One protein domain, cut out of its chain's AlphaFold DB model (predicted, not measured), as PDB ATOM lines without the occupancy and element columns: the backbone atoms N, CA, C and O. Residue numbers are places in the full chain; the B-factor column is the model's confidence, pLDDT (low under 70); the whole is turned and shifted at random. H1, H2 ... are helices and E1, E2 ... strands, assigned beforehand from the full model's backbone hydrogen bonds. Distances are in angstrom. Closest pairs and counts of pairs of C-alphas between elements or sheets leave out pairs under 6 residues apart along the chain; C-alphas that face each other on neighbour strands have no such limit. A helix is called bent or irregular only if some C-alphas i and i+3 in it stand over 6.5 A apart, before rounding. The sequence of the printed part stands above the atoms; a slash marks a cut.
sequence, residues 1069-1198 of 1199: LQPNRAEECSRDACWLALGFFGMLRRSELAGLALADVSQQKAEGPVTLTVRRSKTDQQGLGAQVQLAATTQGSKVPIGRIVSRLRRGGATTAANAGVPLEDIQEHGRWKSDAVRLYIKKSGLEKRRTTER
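Overview. This is residues 1069 to 1198 of the 1199 residues of the protein "Predicted protein" of Chlamydomonas reinhardtii (UniProt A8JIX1). Two long helices, H1 and H3, pack on each other at a steep angle; the hairpin of strands E1 and E2 sits by the end of H1 and the beginning of H3, and the short helices H4 and H5 gather toward the other end of H3. Residues 1189 to 1198, with H6, stick out as a free arm that adds to the length. The printed part has 130 residues with six named helices and two named strands, in the order H1 H2 E1 E2 H3 H4 H5 H6; it is mostly helix, and its sheet, E1 - E2, is antiparallel. It is only just compact, close to loose, with a radius of gyration of the C-alphas of 16.4 A, and elongated, spanning 59 by 33 by 25 A.

Arrangement. Look first at E1, residues 1114 to 1118, and E2, residues 1130 to 1134: they form an antiparallel hairpin at 157 degrees, with N 1116 and O 1132 2.8 A apart and N 1132 and O 1116 2.9 A apart, within hydrogen-bond range. Residues 1105 to 1106 pair antiparallel with residues 1115 to 1116 of E1. The closest C-alphas of E1 and H3, residues 1145 to 1162, are those of Val 1114 and Gly 1146, 6.0 A apart. H3 touches H1, residues 1071 to 1089, closest at the C-alphas of Cys 1082 and Ile 1148, 5.8 A, at a steep tilt of 40 degrees, opposite ways. H2, residues 1094 to 1097, touches H1 at residues 1083 to 1087 alone; the closest C-alphas, of Gly 1087 and Leu 1097, are 6.0 A apart. H4, residues 1167 to 1173, touches residues 1157 to 1161 of H3 alone, closest at the C-alphas of Ala 1157 and Ile 1170, 6.7 A. H5, residues 1179 to 1183, only just touches H4, with 3 pairs of C-alphas within 8 A, the closest those of Gln 1171 and Val 1181, 6.5 A. H6, residues 1189 to 1196, stands free. Every O i to N i+4 pair is within hydrogen-bond range in H3, H4 and H6; H1 has 13 of 15, H5 0 of 1 but 2 of 2 O i to N i+3 pairs, and H2 is too short for an i+4 pair.

Along the chain. Find C-alpha 1071 at (-9.516, 2.054, -22.196); from there H1 runs 26.9 A to C-alpha 1089, and it is irregular, with C-alphas 1072 and 1075 7.5 A apart. H3 begins at C-alpha 1145, (0.498, 15.795, -34.694), and runs 25.9 A. E1 is 12.8 A long and E2 13.2 A. H6 ends at C-alpha 1196, (-31.757, 15.371, -22.215).

Size, cuts and confidence. The C-alphas farthest apart, of Gln 1125 and Glu 1197, are 60.4 A apart. The printed part has no cut. The links H2 to E1, 16 residues, and E1 to E2, 11 residues, are long. The mean pLDDT of the printed part is 70.1, and 56 residues are under 70, among them residues 1120 to 1128 and 1172 to 1198; H6 has a mean of 44.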
ATOM      1  N   LEU A1069      -8.443  -0.610 -27.515       73.19
ATOM      2  CA  LEU A1069      -8.635  -1.958 -26.963       73.19
ATOM      3  C   LEU A1069      -8.509  -2.016 -25.431       73.19
ATOM      4  O   LEU A1069      -9.102  -2.887 -24.801       73.19
ATOM      5  N   GLN A1070      -7.741  -1.106 -24.825       75.50
ATOM      6  CA  GLN A1070      -7.490  -1.027 -23.382       75.50
ATOM      7  C   GLN A1070      -7.808   0.392 -22.872       75.50
ATOM      8  O   GLN A1070      -6.901   1.218 -22.732       75.50
ATOM      9  N   PRO A1071      -9.091   0.706 -22.585       72.25
ATOM     10  CA  PRO A1071      -9.516   2.054 -22.196       72.25
ATOM     11  C   PRO A1071      -8.811   2.588 -20.942       72.25
ATOM     12  O   PRO A1071      -8.514   3.777 -20.859       72.25
ATOM     13  N   ASN A1072      -8.473   1.703 -20.000       72.06
ATOM     14  CA  ASN A1072      -7.704   2.017 -18.791       72.06
ATOM     15  C   ASN A1072      -6.271   2.507 -19.076       72.06
ATOM     16  O   ASN A1072      -5.689   3.185 -18.236       72.06
ATOM     17  N   ARG A1073      -5.703   2.200 -20.250       67.81
ATOM     18  CA  ARG A1073      -4.367   2.649 -20.683       67.81
ATOM     19  C   ARG A1073      -4.413   3.698 -21.796       67.81
ATOM     20  O   ARG A1073      -3.373   4.060 -22.349       67.81
ATOM     21  N   ALA A1074      -5.598   4.214 -22.129       68.12
ATOM     22  CA  ALA A1074      -5.773   5.170 -23.217       68.12
ATOM     23  C   ALA A1074      -5.026   6.496 -22.982       68.12
ATOM     24  O   ALA A1074      -4.507   7.080 -23.938       68.12
ATOM     25  N   GLU A1075      -4.926   6.955 -21.729       67.19
ATOM     26  CA  GLU A1075      -4.159   8.155 -21.368       67.19
ATOM     27  C   GLU A1075      -2.646   7.929 -21.503       67.19
ATOM     28  O   GLU A1075      -1.971   8.737 -22.143       67.19
ATOM     29  N   GLU A1076      -2.119   6.800 -21.010       74.06
ATOM     30  CA  GLU A1076      -0.707   6.413 -21.175       74.06
ATOM     31  C   GLU A1076      -0.319   6.327 -22.656       74.06
ATOM     32  O   GLU A1076       0.651   6.946 -23.089       74.06
ATOM     33  N   CYS A1077      -1.122   5.623 -23.459       75.88
ATOM     34  CA  CYS A1077      -0.868   5.460 -24.888       75.88
ATOM     35  C   CYS A1077      -0.940   6.800 -25.641       75.88
ATOM     36  O   CYS A1077      -0.147   7.044 -26.552       75.88
ATOM     37  N   SER A1078      -1.861   7.691 -25.250       74.88
ATOM     38  CA  SER A1078      -1.978   9.037 -25.831       74.88
ATOM     39  C   SER A1078      -0.801   9.937 -25.444       74.88
ATOM     40  O   SER A1078      -0.309  10.692 -26.285       74.88
ATOM     41  N   ARG A1079      -0.318   9.839 -24.198       78.62
ATOM     42  CA  ARG A1079       0.898  10.515 -23.732       78.62
ATOM     43  C   ARG A1079       2.101  10.036 -24.535       78.62
ATOM     44  O   ARG A1079       2.789  10.858 -25.129       78.62
ATOM     45  N   ASP A1080       2.329   8.732 -24.609       82.44
ATOM     46  CA  ASP A1080       3.535   8.180 -25.229       82.44
ATOM     47  C   ASP A1080       3.560   8.442 -26.747       82.44
ATOM     48  O   ASP A1080       4.600   8.810 -27.298       82.44
ATOM     49  N   ALA A1081       2.400   8.403 -27.419       82.69
ATOM     50  CA  ALA A1081       2.271   8.825 -28.816       82.69
ATOM     51  C   ALA A1081       2.587  10.321 -29.011       82.69
ATOM     52  O   ALA A1081       3.200  10.699 -30.011       82.69
ATOM     53  N   CYS A1082       2.203  11.174 -28.053       83.19
ATOM     54  CA  CYS A1082       2.523  12.601 -28.057       83.19
ATOM     55  C   CYS A1082       4.031  12.842 -27.879       83.19
ATOM     56  O   CYS A1082       4.622  13.586 -28.658       83.19
ATOM     57  N   TRP A1083       4.682  12.157 -26.934       85.75
ATOM     58  CA  TRP A1083       6.133  12.256 -26.723       85.75
ATOM     59  C   TRP A1083       6.933  11.804 -27.949       85.75
ATOM     60  O   TRP A1083       7.883  12.481 -28.340       85.75
ATOM     61  N   LEU A1084       6.526  10.707 -28.595       86.00
ATOM     62  CA  LEU A1084       7.147  10.239 -29.837       86.00
ATOM     63  C   LEU A1084       6.966  11.243 -30.986       86.00
ATOM     64  O   LEU A1084       7.928  11.535 -31.695       86.00
ATOM     65  N   ALA A1085       5.764  11.802 -31.160       83.88
ATOM     66  CA  ALA A1085       5.488  12.773 -32.218       83.88
ATOM     67  C   ALA A1085       6.230  14.106 -32.005       83.88
ATOM     68  O   ALA A1085       6.893  14.585 -32.925       83.88
ATOM     69  N   LEU A1086       6.158  14.688 -30.802       86.38
ATOM     70  CA  LEU A1086       6.813  15.961 -30.480       86.38
ATOM     71  C   LEU A1086       8.339  15.835 -30.453       86.38
ATOM     72  O   LEU A1086       9.029  16.706 -30.973       86.38
ATOM     73  N   GLY A1087       8.870  14.740 -29.900       85.12
ATOM     74  CA  GLY A1087      10.307  14.476 -29.879       85.12
ATOM     75  C   GLY A1087      10.894  14.334 -31.279       85.12
ATOM     76  O   GLY A1087      11.915  14.945 -31.581       85.12
ATOM     77  N   PHE A1088      10.225  13.570 -32.149       85.94
ATOM     78  CA  PHE A1088      10.702  13.329 -33.509       85.94
ATOM     79  C   PHE A1088      10.560  14.560 -34.412       85.94
ATOM     80  O   PHE A1088      11.546  15.017 -34.983       85.94
ATOM     81  N   PHE A1089       9.353  15.122 -34.532       84.12
ATOM     82  CA  PHE A1089       9.104  16.225 -35.468       84.12
ATOM     83  C   PHE A1089       9.585  17.586 -34.953       84.12
ATOM     84  O   PHE A1089       9.877  18.457 -35.765       84.12
ATOM     85  N   GLY A1090       9.721  17.765 -33.637       79.62
ATOM     86  CA  GLY A1090      10.379  18.936 -33.051       79.62
ATOM     87  C   GLY A1090      11.905  18.840 -32.993       79.62
ATOM     88  O   GLY A1090      12.527  19.771 -32.492       79.62
ATOM     89  N   MET A1091      12.504  17.728 -33.451       81.50
ATOM     90  CA  MET A1091      13.947  17.438 -33.353       81.50
ATOM     91  C   MET A1091      14.524  17.620 -31.933       81.50
ATOM     92  O   MET A1091      15.689  17.975 -31.750       81.50
ATOM     93  N   LEU A1092      13.703  17.381 -30.907       77.81
ATOM     94  CA  LEU A1092      14.033  17.730 -29.530       77.81
ATOM     95  C   LEU A1092      14.999  16.717 -28.919       77.81
ATOM     96  O   LEU A1092      14.744  15.508 -28.898       77.81
ATOM     97  N   ARG A1093      16.083  17.209 -28.313       75.38
ATOM     98  CA  ARG A1093      16.965  16.372 -27.494       75.38
ATOM     99  C   ARG A1093      16.183  15.842 -26.292       75.38
ATOM    100  O   ARG A1093      15.292  16.507 -25.769       75.38
ATOM    101  N   ARG A1094      16.579  14.680 -25.761       73.75
ATOM    102  CA  ARG A1094      15.912  14.050 -24.603       73.75
ATOM    103  C   ARG A1094      15.720  14.999 -23.408       73.75
ATOM    104  O   ARG A1094      14.699  14.905 -22.741       73.75
ATOM    105  N   SER A1095      16.671  15.896 -23.141       72.50
ATOM    106  CA  SER A1095      16.576  16.900 -22.068       72.50
ATOM    107  C   SER A1095      15.613  18.051 -22.374       72.50
ATOM    108  O   SER A1095      15.032  18.604 -21.453       72.50
ATOM    109  N   GLU A1096      15.449  18.410 -23.649       79.94
ATOM    110  CA  GLU A1096      14.518  19.450 -24.100       79.94
ATOM    111  C   GLU A1096      13.086  18.897 -24.062       79.94
ATOM    112  O   GLU A1096      12.215  19.496 -23.441       79.94
ATOM    113  N   LEU A1097      12.873  17.689 -24.601       80.62
ATOM    114  CA  LEU A1097      11.592  16.976 -24.536       80.62
ATOM    115  C   LEU A1097      11.166  16.677 -23.086       80.62
ATOM    116  O   LEU A1097      10.006  16.871 -22.743       80.62
ATOM    117  N   ALA A1098      12.101  16.259 -22.224       77.50
ATOM    118  CA  ALA A1098      11.822  16.019 -20.805       77.50
ATOM    119  C   ALA A1098      11.588  17.300 -19.984       77.50
ATOM    120  O   ALA A1098      11.050  17.215 -18.883       77.50
ATOM    121  N   GLY A1099      12.003  18.462 -20.497       74.88
ATOM    122  CA  GLY A1099      11.802  19.764 -19.863       74.88
ATOM    123  C   GLY A1099      10.525  20.493 -20.290       74.88
ATOM    124  O   GLY A1099      10.230  21.540 -19.718       74.88
ATOM    125  N   LEU A1100       9.775  19.981 -21.277       75.31
ATOM    126  CA  LEU A1100       8.527  20.599 -21.735       75.31
ATOM    127  C   LEU A1100       7.399  20.409 -20.714       75.31
ATOM    128  O   LEU A1100       6.994  19.285 -20.417       75.31
ATOM    129  N   ALA A1101       6.822  21.517 -20.252       74.56
ATOM    130  CA  ALA A1101       5.565  21.513 -19.518       74.56
ATOM    131  C   ALA A1101       4.359  21.602 -20.472       74.56
ATOM    132  O   ALA A1101       4.449  22.090 -21.597       74.56
ATOM    133  N   LEU A1102       3.176  21.216 -19.985       67.88
ATOM    134  CA  LEU A1102       1.903  21.323 -20.719       67.88
ATOM    135  C   LEU A1102       1.570  22.761 -21.170       67.88
ATOM    136  O   LEU A1102       0.890  22.948 -22.181       67.88
ATOM    137  N   ALA A1103       2.083  23.752 -20.438       66.75
ATOM    138  CA  ALA A1103       2.016  25.179 -20.740       66.75
ATOM    139  C   ALA A1103       2.907  25.621 -21.915       66.75
ATOM    140  O   ALA A1103       2.609  26.616 -22.569       66.75
ATOM    141  N   ASP A1104       3.996  24.897 -22.188       76.00
ATOM    142  CA  ASP A1104       4.934  25.228 -23.267       76.00
ATOM    143  C   ASP A1104       4.413  24.783 -24.639       76.00
ATOM    144  O   ASP A1104       4.926  25.211 -25.669       76.00
ATOM    145  N   VAL A1105       3.384  23.932 -24.651       76.56
ATOM    146  CA  VAL A1105       2.705  23.428 -25.845       76.56
ATOM    147  C   VAL A1105       1.443  24.250 -26.082       76.56
ATOM    148  O   VAL A1105       0.497  24.172 -25.304       76.56
ATOM    149  N   SER A1106       1.385  25.000 -27.179       72.38
ATOM    150  CA  SER A1106       0.225  25.817 -27.553       72.38
ATOM    151  C   SER A1106      -0.379  25.363 -28.884       72.38
ATOM    152  O   SER A1106       0.327  24.952 -29.802       72.38
ATOM    153  N   GLN A1107      -1.709  25.402 -28.977       73.94
ATOM    154  CA  GLN A1107      -2.479  25.004 -30.156       73.94
ATOM    155  C   GLN A1107      -3.757  25.850 -30.199       73.94
ATOM    156  O   GLN A1107      -4.567  25.789 -29.274       73.94
ATOM    157  N   GLN A1108      -3.928  26.659 -31.251       62.97
ATOM    158  CA  GLN A1108      -5.023  27.640 -31.334       62.97
ATOM    159  C   GLN A1108      -6.382  27.022 -31.705       62.97
ATOM    160  O   GLN A1108      -7.414  27.471 -31.215       62.97
ATOM    161  N   LYS A1109      -6.396  25.982 -32.546       67.06
ATOM    162  CA  LYS A1109      -7.602  25.230 -32.936       67.06
ATOM    163  C   LYS A1109      -7.364  23.742 -32.697       67.06
ATOM    164  O   LYS A1109      -6.270  23.252 -32.980       67.06
ATOM    165  N   ALA A1110      -8.365  23.021 -32.191       63.41
ATOM    166  CA  ALA A1110      -8.263  21.575 -32.002       63.41
ATOM    167  C   ALA A1110      -7.914  20.881 -33.332       63.41
ATOM    168  O   ALA A1110      -8.449  21.234 -34.378       63.41
ATOM    169  N   GLU A1111      -6.985  19.926 -33.283       71.56
ATOM    170  CA  GLU A1111      -6.382  19.262 -34.454       71.56
ATOM    171  C   GLU A1111      -5.532  20.169 -35.387       71.56
ATOM    172  O   GLU A1111      -4.942  19.661 -36.336       71.56
ATOM    173  N   GLY A1112      -5.373  21.468 -35.088       75.44
ATOM    174  CA  GLY A1112      -4.545  22.431 -35.838       75.44
ATOM    175  C   GLY A1112      -3.039  22.417 -35.500       75.44
ATOM    176  O   GLY A1112      -2.588  21.542 -34.753       75.44
ATOM    177  N   PRO A1113      -2.242  23.370 -36.033       81.50
ATOM    178  CA  PRO A1113      -0.797  23.461 -35.792       81.50
ATOM    179  C   PRO A1113      -0.437  23.608 -34.308       81.50
ATOM    180  O   PRO A1113      -1.227  24.129 -33.516       81.50
ATOM    181  N   VAL A1114       0.760  23.148 -33.939       83.69
ATOM    182  CA  VAL A1114       1.237  23.089 -32.550       83.69
ATOM    183  C   VAL A1114       2.547  23.859 -32.419       83.69
ATOM    184  O   VAL A1114       3.520  23.528 -33.088       83.69
ATOM    185  N   THR A1115       2.597  24.836 -31.519       83.44
ATOM    186  CA  THR A1115       3.801  25.624 -31.225       83.44
ATOM    187  C   THR A1115       4.337  25.256 -29.846       83.44
ATOM    188  O   THR A1115       3.633  25.402 -28.844       83.44
ATOM    189  N   LEU A1116       5.582  24.782 -29.797       85.62
ATOM    190  CA  LEU A1116       6.317  24.410 -28.587       85.62
ATOM    191  C   LEU A1116       7.253  25.543 -28.159       85.62
ATOM    192  O   LEU A1116       7.917  26.130 -29.008       85.62
ATOM    193  N   THR A1117       7.376  25.799 -26.858       83.50
ATOM    194  CA  THR A1117       8.319  26.775 -26.284       83.50
ATOM    195  C   THR A1117       9.420  26.050 -25.511       83.50
ATOM    196  O   THR A1117       9.261  25.683 -24.348       83.50
ATOM    197  N   VAL A1118      10.563  25.823 -26.155       83.06
ATOM    198  CA  VAL A1118      11.727  25.163 -25.554       83.06
ATOM    199  C   VAL A1118      12.490  26.185 -24.711       83.06
ATOM    200  O   VAL A1118      13.249  26.992 -25.238       83.06
ATOM    201  N   ARG A1119      12.296  26.152 -23.388       72.06
ATOM    202  CA  ARG A1119      12.841  27.163 -22.456       72.06
ATOM    203  C   ARG A1119      14.370  27.186 -22.334       72.06
ATOM    204  O   ARG A1119      14.910  28.151 -21.813       72.06
ATOM    205  N   ARG A1120      15.065  26.113 -22.728       65.31
ATOM    206  CA  ARG A1120      16.532  26.015 -22.668       65.31
ATOM    207  C   ARG A1120      17.034  24.935 -23.623       65.31
ATOM    208  O   ARG A1120      16.589  23.793 -23.531       65.31
ATOM    209  N   SER A1121      17.983  25.269 -24.495       63.34
ATOM    210  CA  SER A1121      18.644  24.315 -25.399       63.34
ATOM    211  C   SER A1121      20.159  24.314 -25.183       63.34
ATOM    212  O   SER A1121      20.727  25.314 -24.757       63.34
ATOM    213  N   LYS A1122      20.853  23.213 -25.510       53.56
ATOM    214  CA  LYS A1122      22.330  23.149 -25.422       53.56
ATOM    215  C   LYS A1122      23.056  24.118 -26.368       53.56
ATOM    216  O   LYS A1122      24.232  24.388 -26.157       53.56
ATOM    217  N   THR A1123      22.381  24.589 -27.411       48.53
ATOM    218  CA  THR A1123      22.898  25.554 -28.397       48.53
ATOM    219  C   THR A1123      22.455  26.992 -28.111       48.53
ATOM    220  O   THR A1123      22.877  27.907 -28.806       48.53
ATOM    221  N   ASP A1124      21.640  27.200 -27.076       61.84
ATOM    222  CA  ASP A1124      21.218  28.511 -26.585       61.84
ATOM    223  C   ASP A1124      22.104  28.904 -25.392       61.84
ATOM    224  O   ASP A1124      21.797  28.624 -24.233       61.84
ATOM    225  N   GLN A1125      23.262  29.502 -25.696       48.66
ATOM    226  CA  GLN A1125      24.242  29.918 -24.684       48.66
ATOM    227  C   GLN A1125      23.783  31.135 -23.861       48.66
ATOM    228  O   GLN A1125      24.356  31.389 -22.805       48.66
ATOM    229  N   GLN A1126      22.762  31.869 -24.320       54.28
ATOM    230  CA  GLN A1126      22.237  33.072 -23.659       54.28
ATOM    231  C   GLN A1126      20.973  32.798 -22.823       54.28
ATOM    232  O   GLN A1126      20.620  33.611 -21.976       54.28
ATOM    233  N   GLY A1127      20.324  31.642 -22.999       57.16
ATOM    234  CA  GLY A1127      19.174  31.211 -22.198       57.16
ATOM    235  C   GLY A1127      17.853  31.886 -22.571       57.16
ATOM    236  O   GLY A1127      16.966  31.983 -21.724       57.16
ATOM    237  N   LEU A1128      17.721  32.361 -23.813       60.72
ATOM    238  CA  LEU A1128      16.536  33.075 -24.307       60.72
ATOM    239  C   LEU A1128      15.356  32.137 -24.629       60.72
ATOM    240  O   LEU A1128      14.209  32.581 -24.687       60.72
ATOM    241  N   GLY A1129      15.625  30.844 -24.828       70.12
ATOM    242  CA  GLY A1129      14.652  29.860 -25.292       70.12
ATOM    243  C   GLY A1129      14.339  29.970 -26.790       70.12
ATOM    244  O   GLY A1129      14.721  30.915 -27.477       70.12
ATOM    245  N   ALA A1130      13.635  28.970 -27.324       77.69
ATOM    246  CA  ALA A1130      13.269  28.894 -28.738       77.69
ATOM    247  C   ALA A1130      11.829  28.400 -28.927       77.69
ATOM    248  O   ALA A1130      11.381  27.494 -28.224       77.69
ATOM    249  N   GLN A1131      11.110  28.953 -29.908       81.00
ATOM    250  CA  GLN A1131       9.808  28.427 -30.327       81.00
ATOM    251  C   GLN A1131       9.953  27.506 -31.543       81.00
ATOM    252  O   GLN A1131      10.578  27.872 -32.535       81.00
ATOM    253  N   VAL A1132       9.345  26.321 -31.472       83.69
ATOM    254  CA  VAL A1132       9.325  25.312 -32.541       83.69
ATOM    255  C   VAL A1132       7.884  25.133 -33.006       83.69
ATOM    256  O   VAL A1132       7.031  24.726 -32.219       83.69
ATOM    257  N   GLN A1133       7.596  25.436 -34.274       83.38
ATOM    258  CA  GLN A1133       6.264  25.245 -34.855       83.38
ATOM    259  C   GLN A1133       6.173  23.912 -35.602       83.38
ATOM    260  O   GLN A1133       7.038  23.577 -36.406       83.38
ATOM    261  N   LEU A1134       5.099  23.166 -35.348       84.62
ATOM    262  CA  LEU A1134       4.800  21.873 -35.954       84.62
ATOM    263  C   LEU A1134       3.477  21.940 -36.721       84.62
ATOM    264  O   LEU A1134       2.451  22.387 -36.198       84.62
ATOM    265  N   ALA A1135       3.485  21.438 -37.955       81.38
ATOM    266  CA  ALA A1135       2.289  21.350 -38.782       81.38
ATOM    267  C   ALA A1135       1.215  20.445 -38.146       81.38
ATOM    268  O   ALA A1135       1.520  19.417 -37.540       81.38
ATOM    269  N   ALA A1136      -0.059  20.800 -38.348       80.06
ATOM    270  CA  ALA A1136      -1.225  20.047 -37.871       80.06
ATOM    271  C   ALA A1136      -1.175  18.559 -38.268       80.06
ATOM    272  O   ALA A1136      -1.408  17.663 -37.455       80.06
ATOM    273  N   THR A1137      -0.835  18.313 -39.533       80.38
ATOM    274  CA  THR A1137      -0.496  17.006 -40.095       80.38
ATOM    275  C   THR A1137       0.725  17.178 -40.988       80.38
ATOM    276  O   THR A1137       0.817  18.149 -41.737       80.38
ATOM    277  N   THR A1138       1.670  16.248 -40.915       76.81
ATOM    278  CA  THR A1138       2.922  16.329 -41.672       76.81
ATOM    279  C   THR A1138       2.723  16.006 -43.154       76.81
ATOM    280  O   THR A1138       2.166  14.961 -43.509       76.81
ATOM    281  N   GLN A1139       3.222  16.876 -44.038       61.31
ATOM    282  CA  GLN A1139       3.273  16.589 -45.474       61.31
ATOM    283  C   GLN A1139       4.149  15.348 -45.739       61.31
ATOM    284  O   GLN A1139       5.088  15.049 -44.997       61.31
ATOM    285  N   GLY A1140       3.772  14.550 -46.743       62.47
ATOM    286  CA  GLY A1140       4.377  13.246 -47.055       62.47
ATOM    287  C   GLY A1140       4.042  12.127 -46.054       62.47
ATOM    288  O   GLY A1140       3.470  11.103 -46.429       62.47
ATOM    289  N   SER A1141       4.358  12.303 -44.768       67.62
ATOM    290  CA  SER A1141       4.234  11.237 -43.758       67.62
ATOM    291  C   SER A1141       2.838  11.071 -43.145       67.62
ATOM    292  O   SER A1141       2.563  10.005 -42.592       67.62
ATOM    293  N   LYS A1142       1.936  12.054 -43.288       76.06
ATOM    294  CA  LYS A1142       0.527  11.999 -42.845       76.06
ATOM    295  C   LYS A1142       0.343  11.672 -41.348       76.06
ATOM    296  O   LYS A1142      -0.629  11.017 -40.978       76.06
ATOM    297  N   VAL A1143       1.263  12.104 -40.477       79.81
ATOM    298  CA  VAL A1143       1.121  11.953 -39.016       79.81
ATOM    299  C   VAL A1143       0.330  13.147 -38.467       79.81
ATOM    300  O   VAL A1143       0.781  14.280 -38.641       79.81
ATOM    301  N   PRO A1144      -0.826  12.943 -37.804       81.06
ATOM    302  CA  PRO A1144      -1.688  14.036 -37.358       81.06
ATOM    303  C   PRO A1144      -1.254  14.565 -35.980       81.06
ATOM    304  O   PRO A1144      -1.923  14.332 -34.971       81.06
ATOM    305  N   ILE A1145      -0.109  15.258 -35.929       83.94
ATOM    306  CA  ILE A1145       0.498  15.795 -34.694       83.94
ATOM    307  C   ILE A1145      -0.520  16.616 -33.892       83.94
ATOM    308  O   ILE A1145      -0.712  16.369 -32.700       83.94
ATOM    309  N   GLY A1146      -1.233  17.532 -34.555       80.25
ATOM    310  CA  GLY A1146      -2.230  18.390 -33.920       80.25
ATOM    311  C   GLY A1146      -3.336  17.601 -33.222       80.25
ATOM    312  O   GLY A1146      -3.778  17.967 -32.132       80.25
ATOM    313  N   ARG A1147      -3.756  16.472 -33.800       79.75
ATOM    314  CA  ARG A1147      -4.785  15.594 -33.228       79.75
ATOM    315  C   ARG A1147      -4.283  14.816 -32.013       79.75
ATOM    316  O   ARG A1147      -5.022  14.659 -31.043       79.75
ATOM    317  N   ILE A1148      -3.036  14.348 -32.056       82.69
ATOM    318  CA  ILE A1148      -2.391  13.614 -30.957       82.69
ATOM    319  C   ILE A1148      -2.229  14.535 -29.738       82.69
ATOM    320  O   ILE A1148      -2.671  14.194 -28.641       82.69
ATOM    321  N   VAL A1149      -1.688  15.739 -29.946       78.88
ATOM    322  CA  VAL A1149      -1.491  16.751 -28.892       78.88
ATOM    323  C   VAL A1149      -2.825  17.208 -28.295       78.88
ATOM    324  O   VAL A1149      -2.968  17.266 -27.071       78.88
ATOM    325  N   SER A1150      -3.829  17.464 -29.144       74.75
ATOM    326  CA  SER A1150      -5.169  17.868 -28.705       74.75
ATOM    327  C   SER A1150      -5.799  16.837 -27.763       74.75
ATOM    328  O   SER A1150      -6.337  17.214 -26.724       74.75
ATOM    329  N   ARG A1151      -5.675  15.531 -28.060       73.06
ATOM    330  CA  ARG A1151      -6.203  14.454 -27.200       73.06
ATOM    331  C   ARG A1151      -5.575  14.445 -25.808       73.06
ATOM    332  O   ARG A1151      -6.314  14.293 -24.841       73.06
ATOM    333  N   LEU A1152      -4.259  14.647 -25.694       73.19
ATOM    334  CA  LEU A1152      -3.575  14.683 -24.397       73.19
ATOM    335  C   LEU A1152      -4.010  15.896 -23.557       73.19
ATOM    336  O   LEU A1152      -4.371  15.730 -22.393       73.19
ATOM    337  N   ARG A1153      -4.056  17.098 -24.159       70.69
ATOM    338  CA  ARG A1153      -4.559  18.312 -23.483       70.69
ATOM    339  C   ARG A1153      -6.024  18.153 -23.056       70.69
ATOM    340  O   ARG A1153      -6.393  18.586 -21.969       70.69
ATOM    341  N   ARG A1154      -6.839  17.487 -23.886       70.56
ATOM    342  CA  ARG A1154      -8.250  17.189 -23.601       70.56
ATOM    343  C   ARG A1154      -8.427  16.200 -22.449       70.56
ATOM    344  O   ARG A1154      -9.294  16.416 -21.612       70.56
ATOM    345  N   GLY A1155      -7.618  15.139 -22.406       67.25
ATOM    346  CA  GLY A1155      -7.625  14.150 -21.326       67.25
ATOM    347  C   GLY A1155      -7.360  14.805 -19.974       67.25
ATOM    348  O   GLY A1155      -8.256  14.850 -19.141       67.25
ATOM    349  N   GLY A1156      -6.189  15.432 -19.811       68.06
ATOM    350  CA  GLY A1156      -5.795  16.053 -18.540       68.06
ATOM    351  C   GLY A1156      -6.789  17.098 -18.018       68.06
ATOM    352  O   GLY A1156      -7.171  17.042 -16.852       68.06
ATOM    353  N   ALA A1157      -7.273  18.002 -18.881       68.88
ATOM    354  CA  ALA A1157      -8.265  19.005 -18.484       68.88
ATOM    355  C   ALA A1157      -9.618  18.375 -18.102       68.88
ATOM    356  O   ALA A1157     -10.220  18.765 -17.105       68.88
ATOM    357  N   THR A1158     -10.084  17.371 -18.857       68.62
ATOM    358  CA  THR A1158     -11.326  16.640 -18.546       68.62
ATOM    359  C   THR A1158     -11.214  15.872 -17.230       68.62
ATOM    360  O   THR A1158     -12.146  15.898 -16.433       68.62
ATOM    361  N   THR A1159     -10.092  15.191 -16.990       66.62
ATOM    362  CA  THR A1159      -9.876  14.380 -15.785       66.62
ATOM    363  C   THR A1159      -9.771  15.262 -14.538       66.62
ATOM    364  O   THR A1159     -10.413  14.952 -13.539       66.62
ATOM    365  N   ALA A1160      -9.089  16.413 -14.609       66.25
ATOM    366  CA  ALA A1160      -9.067  17.394 -13.519       66.25
ATOM    367  C   ALA A1160     -10.459  17.993 -13.229       66.25
ATOM    368  O   ALA A1160     -10.879  18.046 -12.075       66.25
ATOM    369  N   ALA A1161     -11.218  18.365 -14.267       70.31
ATOM    370  CA  ALA A1161     -12.576  18.889 -14.102       70.31
ATOM    371  C   ALA A1161     -13.547  17.845 -13.516       70.31
ATOM    372  O   ALA A1161     -14.340  18.160 -12.634       70.31
ATOM    373  N   ASN A1162     -13.454  16.581 -13.948       67.31
ATOM    374  CA  ASN A1162     -14.241  15.480 -13.379       67.31
ATOM    375  C   ASN A1162     -13.849  15.150 -11.926       67.31
ATOM    376  O   ASN A1162     -14.677  14.623 -11.191       67.31
ATOM    377  N   ALA A1163     -12.616  15.460 -11.514       67.31
ATOM    378  CA  ALA A1163     -12.161  15.356 -10.128       67.31
ATOM    379  C   ALA A1163     -12.603  16.547  -9.248       67.31
ATOM    380  O   ALA A1163     -12.240  16.602  -8.076       67.31
ATOM    381  N   GLY A1164     -13.381  17.494  -9.791       64.88
ATOM    382  CA  GLY A1164     -13.919  18.639  -9.054       64.88
ATOM    383  C   GLY A1164     -12.945  19.805  -8.873       64.88
ATOM    384  O   GLY A1164     -13.235  20.705  -8.089       64.88
ATOM    385  N   VAL A1165     -11.807  19.812  -9.577       72.75
ATOM    386  CA  VAL A1165     -10.835  20.915  -9.504       72.75
ATOM    387  C   VAL A1165     -11.450  22.191 -10.115       72.75
ATOM    388  O   VAL A1165     -11.983  22.112 -11.229       72.75
ATOM    389  N   PRO A1166     -11.386  23.356  -9.434       77.00
ATOM    390  CA  PRO A1166     -11.867  24.634  -9.957       77.00
ATOM    391  C   PRO A1166     -11.316  24.962 -11.345       77.00
ATOM    392  O   PRO A1166     -10.166  24.669 -11.673       77.00
ATOM    393  N   LEU A1167     -12.139  25.596 -12.187       73.50
ATOM    394  CA  LEU A1167     -11.749  25.885 -13.569       73.50
ATOM    395  C   LEU A1167     -10.514  26.795 -13.635       73.50
ATOM    396  O   LEU A1167      -9.662  26.595 -14.496       73.50
ATOM    397  N   GLU A1168     -10.425  27.760 -12.721       76.31
ATOM    398  CA  GLU A1168      -9.293  28.677 -12.571       76.31
ATOM    399  C   GLU A1168      -7.988  27.949 -12.204       76.31
ATOM    400  O   GLU A1168      -6.976  28.169 -12.867       76.31
ATOM    401  N   ASP A1169      -8.019  26.967 -11.299       73.19
ATOM    402  CA  ASP A1169      -6.848  26.138 -10.970       73.19
ATOM    403  C   ASP A1169      -6.380  25.287 -12.166       73.19
ATOM    404  O   ASP A1169      -5.178  25.107 -12.385       73.19
ATOM    405  N   ILE A1170      -7.318  24.776 -12.980       71.94
ATOM    406  CA  ILE A1170      -7.010  24.047 -14.227       71.94
ATOM    407  C   ILE A1170      -6.430  25.009 -15.282       71.94
ATOM    408  O   ILE A1170      -5.507  24.640 -16.023       71.94
ATOM    409  N   GLN A1171      -6.942  26.245 -15.355       72.38
ATOM    410  CA  GLN A1171      -6.382  27.302 -16.201       72.38
ATOM    411  C   GLN A1171      -4.958  27.651 -15.767       72.38
ATOM    412  O   GLN A1171      -4.079  27.695 -16.628       72.38
ATOM    413  N   GLU A1172      -4.695  27.816 -14.471       69.25
ATOM    414  CA  GLU A1172      -3.368  28.133 -13.945       69.25
ATOM    415  C   GLU A1172      -2.375  26.982 -14.169       69.25
ATOM    416  O   GLU A1172      -1.322  27.186 -14.783       69.25
ATOM    417  N   HIS A1173      -2.731  25.747 -13.790       62.94
ATOM    418  CA  HIS A1173      -1.872  24.569 -13.974       62.94
ATOM    419  C   HIS A1173      -1.510  24.321 -15.445       62.94
ATOM    420  O   HIS A1173      -0.380  23.941 -15.762       62.94
ATOM    421  N   GLY A1174      -2.446  24.554 -16.370       60.84
ATOM    422  CA  GLY A1174      -2.181  24.474 -17.809       60.84
ATOM    423  C   GLY A1174      -1.655  25.767 -18.450       60.84
ATOM    424  O   GLY A1174      -1.365  25.760 -19.648       60.84
ATOM    425  N   ARG A1175      -1.550  26.861 -17.678       60.44
ATOM    426  CA  ARG A1175      -1.279  28.252 -18.098       60.44
ATOM    427  C   ARG A1175      -2.092  28.705 -19.315       60.44
ATOM    428  O   ARG A1175      -1.560  29.229 -20.298       60.44
ATOM    429  N   TRP A1176      -3.400  28.484 -19.260       64.69
ATOM    430  CA  TRP A1176      -4.349  28.917 -20.279       64.69
ATOM    431  C   TRP A1176      -4.603  30.420 -20.140       64.69
ATOM    432  O   TRP A1176      -5.004  30.888 -19.084       64.69
ATOM    433  N   LYS A1177      -4.396  31.186 -21.217       54.25
ATOM    434  CA  LYS A1177      -4.566  32.652 -21.209       54.25
ATOM    435  C   LYS A1177      -6.031  33.126 -21.258       54.25
ATOM    436  O   LYS A1177      -6.266  34.325 -21.341       54.25
ATOM    437  N   SER A1178      -6.998  32.208 -21.291       62.16
ATOM    438  CA  SER A1178      -8.439  32.489 -21.345       62.16
ATOM    439  C   SER A1178      -9.265  31.218 -21.094       62.16
ATOM    440  O   SER A1178      -8.720  30.113 -20.991       62.16
ATOM    441  N   ASP A1179     -10.595  31.357 -21.133       61.59
ATOM    442  CA  ASP A1179     -11.598  30.278 -21.093       61.59
ATOM    443  C   ASP A1179     -11.466  29.190 -22.179       61.59
ATOM    444  O   ASP A1179     -12.230  28.221 -22.184       61.59
ATOM    445  N   ALA A1180     -10.461  29.269 -23.058       62.66
ATOM    446  CA  ALA A1180     -10.112  28.236 -24.029       62.66
ATOM    447  C   ALA A1180      -9.998  26.818 -23.427       62.66
ATOM    448  O   ALA A1180     -10.246  25.848 -24.143       62.66
ATOM    449  N   VAL A1181      -9.699  26.669 -22.126       66.56
ATOM    450  CA  VAL A1181      -9.701  25.363 -21.435       66.56
ATOM    451  C   VAL A1181     -11.056  24.642 -21.532       66.56
ATOM    452  O   VAL A1181     -11.094  23.417 -21.646       66.56
ATOM    453  N   ARG A1182     -12.174  25.386 -21.581       67.06
ATOM    454  CA  ARG A1182     -13.539  24.835 -21.656       67.06
ATOM    455  C   ARG A1182     -13.765  24.018 -22.933       67.06
ATOM    456  O   ARG A1182     -14.517  23.051 -22.909       67.06
ATOM    457  N   LEU A1183     -13.058  24.329 -24.025       61.75
ATOM    458  CA  LEU A1183     -13.093  23.548 -25.275       61.75
ATOM    459  C   LEU A1183     -12.477  22.141 -25.109       61.75
ATOM    460  O   LEU A1183     -12.810  21.203 -25.846       61.75
ATOM    461  N   TYR A1184     -11.580  21.993 -24.132       62.84
ATOM    462  CA  TYR A1184     -10.806  20.783 -23.866       62.84
ATOM    463  C   TYR A1184     -11.347  19.973 -22.674       62.84
ATOM    464  O   TYR A1184     -10.906  18.847 -22.463       62.84
ATOM    465  N   ILE A1185     -12.359  20.463 -21.961       66.56
ATOM    466  CA  ILE A1185     -13.106  19.678 -20.971       66.56
ATOM    467  C   ILE A1185     -14.292  19.010 -21.681       66.56
ATOM    468  O   ILE A1185     -15.155  19.676 -22.252       66.56
ATOM    469  N   LYS A1186     -14.358  17.672 -21.689       61.31
ATOM    470  CA  LYS A1186     -15.586  16.969 -22.089       61.31
ATOM    471  C   LYS A1186     -16.597  17.051 -20.945       61.31
ATOM    472  O   LYS A1186     -16.341  16.484 -19.888       61.31
ATOM    473  N   LYS A1187     -17.771  17.643 -21.199       57.34
ATOM    474  CA  LYS A1187     -18.948  17.488 -20.326       57.34
ATOM    475  C   LYS A1187     -19.192  16.009 -20.021       57.34
ATOM    476  O   LYS A1187     -19.171  15.178 -20.939       57.34
ATOM    477  N   SER A1188     -19.404  15.690 -18.749       50.81
ATOM    478  CA  SER A1188     -19.595  14.313 -18.293       50.81
ATOM    479  C   SER A1188     -20.900  13.720 -18.849       50.81
ATOM    480  O   SER A1188     -21.841  14.434 -19.207       50.81
ATOM    481  N   GLY A1189     -20.991  12.387 -18.919       48.97
ATOM    482  CA  GLY A1189     -22.217  11.710 -19.370       48.97
ATOM    483  C   GLY A1189     -23.444  12.011 -18.495       48.97
ATOM    484  O   GLY A1189     -24.573  11.933 -18.975       48.97
ATOM    485  N   LEU A1190     -23.218  12.410 -17.240       43.47
ATOM    486  CA  LEU A1190     -24.247  12.804 -16.276       43.47
ATOM    487  C   LEU A1190     -24.861  14.175 -16.602       43.47
ATOM    488  O   LEU A1190     -26.071  14.338 -16.473       43.47
ATOM    489  N   GLU A1191     -24.074  15.131 -17.106       48.38
ATOM    490  CA  GLU A1191     -24.621  16.397 -17.615       48.38
ATOM    491  C   GLU A1191     -25.402  16.201 -18.915       48.38
ATOM    492  O   GLU A1191     -26.431  16.844 -19.111       48.38
ATOM    493  N   LYS A1192     -24.962  15.285 -19.790       41.94
ATOM    494  CA  LYS A1192     -25.749  14.931 -20.980       41.94
ATOM    495  C   LYS A1192     -27.110  14.352 -20.596       41.94
ATOM    496  O   LYS A1192     -28.100  14.842 -21.116       41.94
ATOM    497  N   ARG A1193     -27.178  13.416 -19.639       42.59
ATOM    498  CA  ARG A1193     -28.467  12.910 -19.124       42.59
ATOM    499  C   ARG A1193     -29.337  14.036 -18.555       42.59
ATOM    500  O   ARG A1193     -30.429  14.243 -19.061       42.59
ATOM    501  N   ARG A1194     -28.805  14.880 -17.662       42.62
ATOM    502  CA  ARG A1194     -29.550  16.029 -17.101       42.62
ATOM    503  C   ARG A1194     -29.970  17.106 -18.110       42.62
ATOM    504  O   ARG A1194     -30.866  17.883 -17.798       42.62
ATOM    505  N   THR A1195     -29.337  17.189 -19.283       43.69
ATOM    506  CA  THR A1195     -29.744  18.124 -20.351       43.69
ATOM    507  C   THR A1195     -30.757  17.485 -21.313       43.69
ATOM    508  O   THR A1195     -31.576  18.195 -21.876       43.69
ATOM    509  N   THR A1196     -30.749  16.155 -21.463       43.75
ATOM    510  CA  THR A1196     -31.757  15.371 -22.215       43.75
ATOM    511  C   THR A1196     -32.950  14.932 -21.341       43.75
ATOM    512  O   THR A1196     -33.846  14.250 -21.810       43.75
ATOM    513  N   GLU A1197     -32.960  15.322 -20.063       43.19
ATOM    514  CA  GLU A1197     -34.102  15.240 -19.131       43.19
ATOM    515  C   GLU A1197     -34.676  16.647 -18.820       43.19
ATOM    516  O   GLU A1197     -35.509  16.814 -17.928       43.19
ATOM    517  N   ARG A1198     -34.203  17.682 -19.533       43.72
ATOM    518  CA  ARG A1198     -34.687  19.081 -19.486       43.72
ATOM    519  C   ARG A1198     -34.910  19.703 -20.877       43.72
ATOM    520  O   ARG A1198     -35.165  20.903 -20.973       43.72
TER     521      ARG A1198